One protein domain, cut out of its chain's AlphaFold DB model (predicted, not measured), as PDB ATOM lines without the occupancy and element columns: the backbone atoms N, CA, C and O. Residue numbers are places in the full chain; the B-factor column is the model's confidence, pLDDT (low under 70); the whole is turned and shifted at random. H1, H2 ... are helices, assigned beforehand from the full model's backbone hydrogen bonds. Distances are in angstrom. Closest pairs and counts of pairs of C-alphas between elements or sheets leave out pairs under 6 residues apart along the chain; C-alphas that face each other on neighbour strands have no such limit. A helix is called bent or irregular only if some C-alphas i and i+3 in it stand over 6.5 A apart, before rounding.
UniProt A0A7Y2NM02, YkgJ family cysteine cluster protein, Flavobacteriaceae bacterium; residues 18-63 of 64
ATOM      1  N   ASP A  18       8.101  22.719 -63.160       95.25
ATOM      2  CA  ASP A  18       8.009  21.270 -63.400       95.25
ATOM      3  C   ASP A  18       9.379  20.589 -63.516       95.25
ATOM      4  O   ASP A  18       9.575  19.462 -63.056       95.25
ATOM      5  N   ILE A  19      10.363  21.306 -64.058       95.00
ATOM      6  CA  ILE A  19      11.736  20.823 -64.254       95.00
ATOM      7  C   ILE A  19      12.725  21.469 -63.277       95.00
ATOM      8  O   ILE A  19      13.939  21.411 -63.484       95.00
ATOM      9  N   ARG A  20      12.225  22.095 -62.204       94.50
ATOM     10  CA  ARG A  20      13.064  22.871 -61.287       94.50
ATOM     11  C   ARG A  20      14.179  22.001 -60.683       94.50
ATOM     12  O   ARG A  20      13.934  20.832 -60.348       94.50
ATOM     13  N   PRO A  21      15.400  22.545 -60.501       92.44
ATOM     14  CA  PRO A  21      16.526  21.784 -59.973       92.44
ATOM     15  C   PRO A  21      16.191  21.101 -58.648       92.44
ATOM     16  O   PRO A  21      15.401  21.607 -57.845       92.44
ATOM     17  N   LYS A  22      16.846  19.966 -58.375       90.25
ATOM     18  CA  LYS A  22      16.668  19.214 -57.122       90.25
ATOM     19  C   LYS A  22      16.813  20.109 -55.888       90.25
ATOM     20  O   LYS A  22      16.013  20.007 -54.967       90.25
ATOM     21  N   ALA A  23      17.761  21.045 -55.923       88.12
ATOM     22  CA  ALA A  23      17.960  21.988 -54.836       88.12
ATOM     23  C   ALA A  23      16.706  22.845 -54.552       88.12
ATOM     24  O   ALA A  23      16.290  22.972 -53.407       88.12
ATOM     25  N   CYS A  24      16.043  23.366 -55.585       90.94
ATOM     26  CA  CYS A  24      14.815  24.146 -55.421       90.94
ATOM     27  C   CYS A  24      13.634  23.288 -54.936       90.94
ATOM     28  O   CYS A  24      12.781  23.792 -54.213       90.94
ATOM     29  N   ARG A  25      13.566  22.004 -55.323       91.19
ATOM     30  CA  ARG A  25      12.511  21.075 -54.861       91.19
ATOM     31  C   ARG A  25      12.640  20.716 -53.392       91.19
ATOM     32  O   ARG A  25      11.628  20.582 -52.718       91.19
ATOM     33  N   GLU A  26      13.869  20.530 -52.934       90.81
ATOM     34  CA  GLU A  26      14.145  20.022 -51.592       90.81
ATOM     35  C   GLU A  26      14.366  21.129 -50.564       90.81
ATOM     36  O   GLU A  26      14.542  20.808 -49.394       90.81
ATOM     37  N   PHE A  27      14.385  22.409 -50.957       88.81
ATOM     38  CA  PHE A  27      14.546  23.530 -50.028       88.81
ATOM     39  C   PHE A  27      13.493  23.458 -48.899       88.81
ATOM     40  O   PHE A  27      12.310  23.306 -49.205       88.81
ATOM     41  N   PRO A  28      13.875  23.565 -47.605       91.25
ATOM     42  CA  PRO A  28      15.151  24.051 -47.050       91.25
ATOM     43  C   PRO A  28      16.247  22.984 -46.829       91.25
ATOM     44  O   PRO A  28      17.178  23.201 -46.057       91.25
ATOM     45  N   HIS A  29      16.173  21.850 -47.523       91.44
ATOM     46  CA  HIS A  29      17.115  20.717 -47.517       91.44
ATOM     47  C   HIS A  29      17.176  19.913 -46.219       91.44
ATOM     48  O   HIS A  29      18.174  19.246 -45.953       91.44
ATOM     49  N   THR A  30      16.119  19.957 -45.414       88.06
ATOM     50  CA  THR A  30      16.069  19.292 -44.105       88.06
ATOM     51  C   THR A  30      15.785  17.793 -44.199       88.06
ATOM     52  O   THR A  30      16.187  17.049 -43.310       88.06
ATOM     53  N   ASP A  31      15.175  17.324 -45.291       87.81
ATOM     54  CA  ASP A  31      14.912  15.901 -45.557       87.81
ATOM     55  C   ASP A  31      16.081  15.226 -46.300       87.81
ATOM     56  O   ASP A  31      15.983  14.762 -47.437       87.81
ATOM     57  N   ARG A  32      17.264  15.237 -45.682       88.88
ATOM     58  CA  ARG A  32      18.477  14.625 -46.242       88.88
ATOM     59  C   ARG A  32      19.109  13.697 -45.215       88.88
ATOM     60  O   ARG A  32      19.467  14.139 -44.128       88.88
ATOM     61  N   LYS A  33      19.402  12.446 -45.601       89.69
ATOM     62  CA  LYS A  33      20.052  11.434 -44.726       89.69
ATOM     63  C   LYS A  33      21.294  11.943 -43.978       89.69
ATOM     64  O   LYS A  33      21.544  11.542 -42.851       89.69
ATOM     65  N   LYS A  34      22.091  12.808 -44.613       90.25
ATOM     66  CA  LYS A  34      23.297  13.425 -44.032       90.25
ATOM     67  C   LYS A  34      23.170  14.949 -43.947       90.25
ATOM     68  O   LYS A  34      24.069  15.670 -44.367       90.25
ATOM     69  N   PHE A  35      22.036  15.440 -43.445       89.94
ATOM     70  CA  PHE A  35      21.752  16.873 -43.292       89.94
ATOM     71  C   PHE A  35      22.860  17.646 -42.558       89.94
ATOM     72  O   PHE A  35      23.226  18.738 -42.978       89.94
ATOM     73  N   HIS A  36      23.484  17.044 -41.542       89.50
ATOM     74  CA  HIS A  36      24.575  17.673 -40.790       89.50
ATOM     75  C   HIS A  36      25.770  18.109 -41.665       89.50
ATOM     76  O   HIS A  36      26.489  19.044 -41.318       89.50
ATOM     77  N   GLN A  37      25.980  17.482 -42.832       94.38
ATOM     78  CA  GLN A  37      27.052  17.858 -43.766       94.38
ATOM     79  C   GLN A  37      26.825  19.230 -44.421       94.38
ATOM     80  O   GLN A  37      27.772  19.843 -44.911       94.38
ATOM     81  N   ILE A  38      25.587  19.726 -44.432       92.88
ATOM     82  CA  ILE A  38      25.219  21.022 -45.015       92.88
ATOM     83  C   ILE A  38      24.836  22.055 -43.950       92.88
ATOM     84  O   ILE A  38      24.193  23.048 -44.270       92.88
ATOM     85  N   ASN A  39      25.271  21.876 -42.696       92.38
ATOM     86  CA  ASN A  39      24.964  22.803 -41.598       92.38
ATOM     87  C   ASN A  39      25.301  24.263 -41.925       92.38
ATOM     88  O   ASN A  39      24.539  25.161 -41.587       92.38
ATOM     89  N   HIS A  40      26.406  24.508 -42.633       93.31
ATOM     90  CA  HIS A  40      26.785  25.852 -43.071       93.31
ATOM     91  C   HIS A  40      25.720  26.502 -43.977       93.31
ATOM     92  O   HIS A  40      25.490  27.706 -43.887       93.31
ATOM     93  N   LEU A  41      25.056  25.720 -44.836       92.56
ATOM     94  CA  LEU A  41      23.966  26.182 -45.693       92.56
ATOM     95  C   LEU A  41      22.688  26.378 -44.878       92.56
ATOM     96  O   LEU A  41      22.036  27.408 -45.010       92.56
ATOM     97  N   THR A  42      22.365  25.429 -44.001       93.62
ATOM     98  CA  THR A  42      21.229  25.544 -43.080       93.62
ATOM     99  C   THR A  42      21.306  26.833 -42.267       93.62
ATOM    100  O   THR A  42      20.339  27.586 -42.242       93.62
ATOM    101  N   LEU A  43      22.459  27.134 -41.664       93.06
ATOM    102  CA  LEU A  43      22.661  28.353 -40.874       93.06
ATOM    103  C   LEU A  43      22.465  29.629 -41.704       93.06
ATOM    104  O   LEU A  43      21.856  30.578 -41.218       93.06
ATOM    105  N   LYS A  44      22.908  29.645 -42.967       92.38
ATOM    106  CA  LYS A  44      22.621  30.763 -43.884       92.38
ATOM    107  C   LYS A  44      21.124  30.878 -44.180       92.38
ATOM    108  O   LYS A  44      20.578  31.976 -44.158       92.38
ATOM    109  N   ASN A  45      20.454  29.751 -44.412       91.69
ATOM    110  CA  ASN A  45      19.028  29.717 -44.734       91.69
ATOM    111  C   ASN A  45      18.138  30.107 -43.549       91.69
ATOM    112  O   ASN A  45      17.066  30.662 -43.775       91.69
ATOM    113  N   VAL A  46      18.571  29.872 -42.306       94.44
ATOM    114  CA  VAL A  46      17.864  30.311 -41.088       94.44
ATOM    115  C   VAL A  46      17.643  31.827 -41.080       94.44
ATOM    116  O   VAL A  46      16.574  32.276 -40.686       94.44
ATOM    117  N   ALA A  47      18.608  32.613 -41.569       91.69
ATOM    118  CA  ALA A  47      18.483  34.070 -41.648       91.69
ATOM    119  C   ALA A  47      17.539  34.555 -42.768       91.69
ATOM    120  O   ALA A  47      17.159  35.722 -42.788       91.69
ATOM    121  N   ILE A  48      17.187  33.680 -43.715       88.81
ATOM    122  CA  ILE A  48      16.446  34.033 -44.936       88.81
ATOM    123  C   ILE A  48      15.014  33.486 -44.892       88.81
ATOM    124  O   ILE A  48      14.084  34.133 -45.366       88.81
ATOM    125  N   CYS A  49      14.821  32.281 -44.353       89.44
ATOM    126  CA  CYS A  49      13.571  31.540 -44.448       89.44
ATOM    127  C   CYS A  49      12.981  31.235 -43.058       89.44
ATOM    128  O   CYS A  49      13.600  30.490 -42.289       89.44
ATOM    129  N   PRO A  50      11.741  31.681 -42.769       93.12
ATOM    130  CA  PRO A  50      11.058  31.371 -41.511       93.12
ATOM    131  C   PRO A  50      10.902  29.866 -41.250       93.12
ATOM    132  O   PRO A  50      10.967  29.422 -40.106       93.12
ATOM    133  N   ALA A  51      10.733  29.055 -42.302       92.06
ATOM    134  CA  ALA A  51      10.638  27.605 -42.155       92.06
ATOM    135  C   ALA A  51      11.963  26.997 -41.670       92.06
ATOM    136  O   ALA A  51      11.959  26.197 -40.736       92.06
ATOM    137  N   ALA A  52      13.097  27.413 -42.247       93.69
ATOM    138  CA  ALA A  52      14.417  26.957 -41.810       93.69
ATOM    139  C   ALA A  52      14.694  27.361 -40.351       93.69
ATOM    140  O   ALA A  52      15.162  26.532 -39.571       93.69
ATOM    141  N   PHE A  53      14.340  28.594 -39.969       95.31
ATOM    142  CA  PHE A  53      14.432  29.074 -38.588       95.31
ATOM    143  C   PHE A  53      13.625  28.198 -37.619       95.31
ATOM    144  O   PHE A  53      14.189  27.629 -36.687       95.31
ATOM    145  N   ASN A  54      12.331  28.007 -37.885       95.50
ATOM    146  CA  ASN A  54      11.445  27.236 -37.008       95.50
ATOM    147  C   ASN A  54      11.898  25.779 -36.836       95.50
ATOM    148  O   ASN A  54      11.757  25.213 -35.751       95.50
ATOM    149  N   ILE A  55      12.441  25.166 -37.893       92.69
ATOM    150  CA  ILE A  55      12.984  23.805 -37.823       92.69
ATOM    151  C   ILE A  55      14.176  23.765 -36.863       92.69
ATOM    152  O   ILE A  55      14.189  22.939 -35.953       92.69
ATOM    153  N   VAL A  56      15.145  24.672 -37.017       93.19
ATOM    154  CA  VAL A  56      16.341  24.710 -36.161       93.19
ATOM    155  C   VAL A  56      15.989  25.027 -34.705       93.19
ATOM    156  O   VAL A  56      16.528  24.382 -33.808       93.19
ATOM    157  N   GLU A  57      15.059  25.946 -34.444       95.50
ATOM    158  CA  GLU A  57      14.629  26.254 -33.072       95.50
ATOM    159  C   GLU A  57      13.974  25.048 -32.386       95.50
ATOM    160  O   GLU A  57      14.297  24.731 -31.240       95.50
ATOM    161  N   ARG A  58      13.137  24.290 -33.105       94.31
ATOM    162  CA  ARG A  58      12.588  23.027 -32.587       94.31
ATOM    163  C   ARG A  58      13.673  21.976 -32.367       94.31
ATOM    164  O   ARG A  58      13.605  21.230 -31.396       94.31
ATOM    165  N   MET A  59      14.684  21.900 -33.233       91.62
ATOM    166  CA  MET A  59      15.817  20.992 -33.019       91.62
ATOM    167  C   MET A  59      16.562  21.335 -31.725       91.62
ATOM    168  O   MET A  59      16.828  20.430 -30.941       91.62
ATOM    169  N   LYS A  60      16.836  22.622 -31.464       92.81
ATOM    170  CA  LYS A  60      17.512  23.081 -30.237       92.81
ATOM    171  C   LYS A  60      16.768  22.674 -28.966       92.81
ATOM    172  O   LYS A  60      17.409  22.248 -28.019       92.81
ATOM    173  N   GLN A  61      15.436  22.731 -28.967       95.75
ATOM    174  CA  GLN A  61      14.613  22.300 -27.824       95.75
ATOM    175  C   GLN A  61      14.774  20.812 -27.474       95.75
ATOM    176  O   GLN A  61      14.476  20.410 -26.353       95.75
ATOM    177  N   ASN A  62      15.228  19.992 -28.425       91.69
ATOM    178  CA  ASN A  62      15.456  18.559 -28.231       91.69
ATOM    179  C   ASN A  62      16.916  18.221 -27.887       91.69
ATOM    180  O   ASN A  62      17.221  17.062 -27.605       91.69
ATOM    181  N   ILE A  63      17.818  19.207 -27.917       85.69
ATOM    182  CA  ILE A  63      19.197  19.056 -27.454       85.69
ATOM    183  C   ILE A  63      19.180  19.314 -25.943       85.69
ATOM    184  O   ILE A  63      18.893  20.428 -25.513       85.69
TER     185      ILE A  63
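AT A GLANCE: This is residues 18 to 63 of the 64 residues of the protein "YkgJ family cysteine cluster protein" of Flavobacteriaceae bacterium (UniProt A0A7Y2NM02). What shape would one see first? Two helices, H2 and H3, meet at a corner as a V, while an arm holding the small helix H1, residues 18 to 26, sticks out toward the end of the longest axis away from H3. What is it made of? The printed part has 46 residues with three named helices, in the order H1, H2, H3, and no named strand; the class is all helix. How tightly is it gathered? It is only just compact, close to loose, with a radius of gyration of the C-alphas of 11.2 A, and its outline is elongated, spanning 37 by 22 by 16 A.

HOW THE PARTS SIT: What does the first helix meet? H1, residues 22 to 26, is apart from H2, residues 35 to 46, and from H3, residues 50 to 61. How do H2 and H3 stand? They touch only at the corner by their link, residues 42 to 46 of H2 with residues 52 to 56 of H3. The closest C-alphas, of Val 46 and Phe 53, are 4.4 A apart. They run opposite ways at a steep tilt of 57 degrees. What of the backbones? In H1 and H3 every O i to N i+4 pair is within hydrogen-bond range; in H2 it is 5 of 8.

IN THESE COORDINATES: Where does the first helix begin? C-alpha 22 of H1 is at (16.668, 19.214, -57.122). How long are the larger helices? H2 measures 14.2 A from first to last C-alpha and is irregular, with C-alphas 37 and 40 8.0 A apart; H3 measures 16.8 A and ends with C-alpha 61 at (14.613, 22.300, -27.824).

THE WHOLE: How far does it reach? The two C-alphas farthest apart, of Asp 18 and Ile 63, are 37.7 A apart. Are there cuts or long links? The printed part has no cut; the link from H1 to H2 is short and that from H2 to H3 is tight. Where is confidence low? No printed residue is under 70, and the mean pLDDT of the printed part is 91.9.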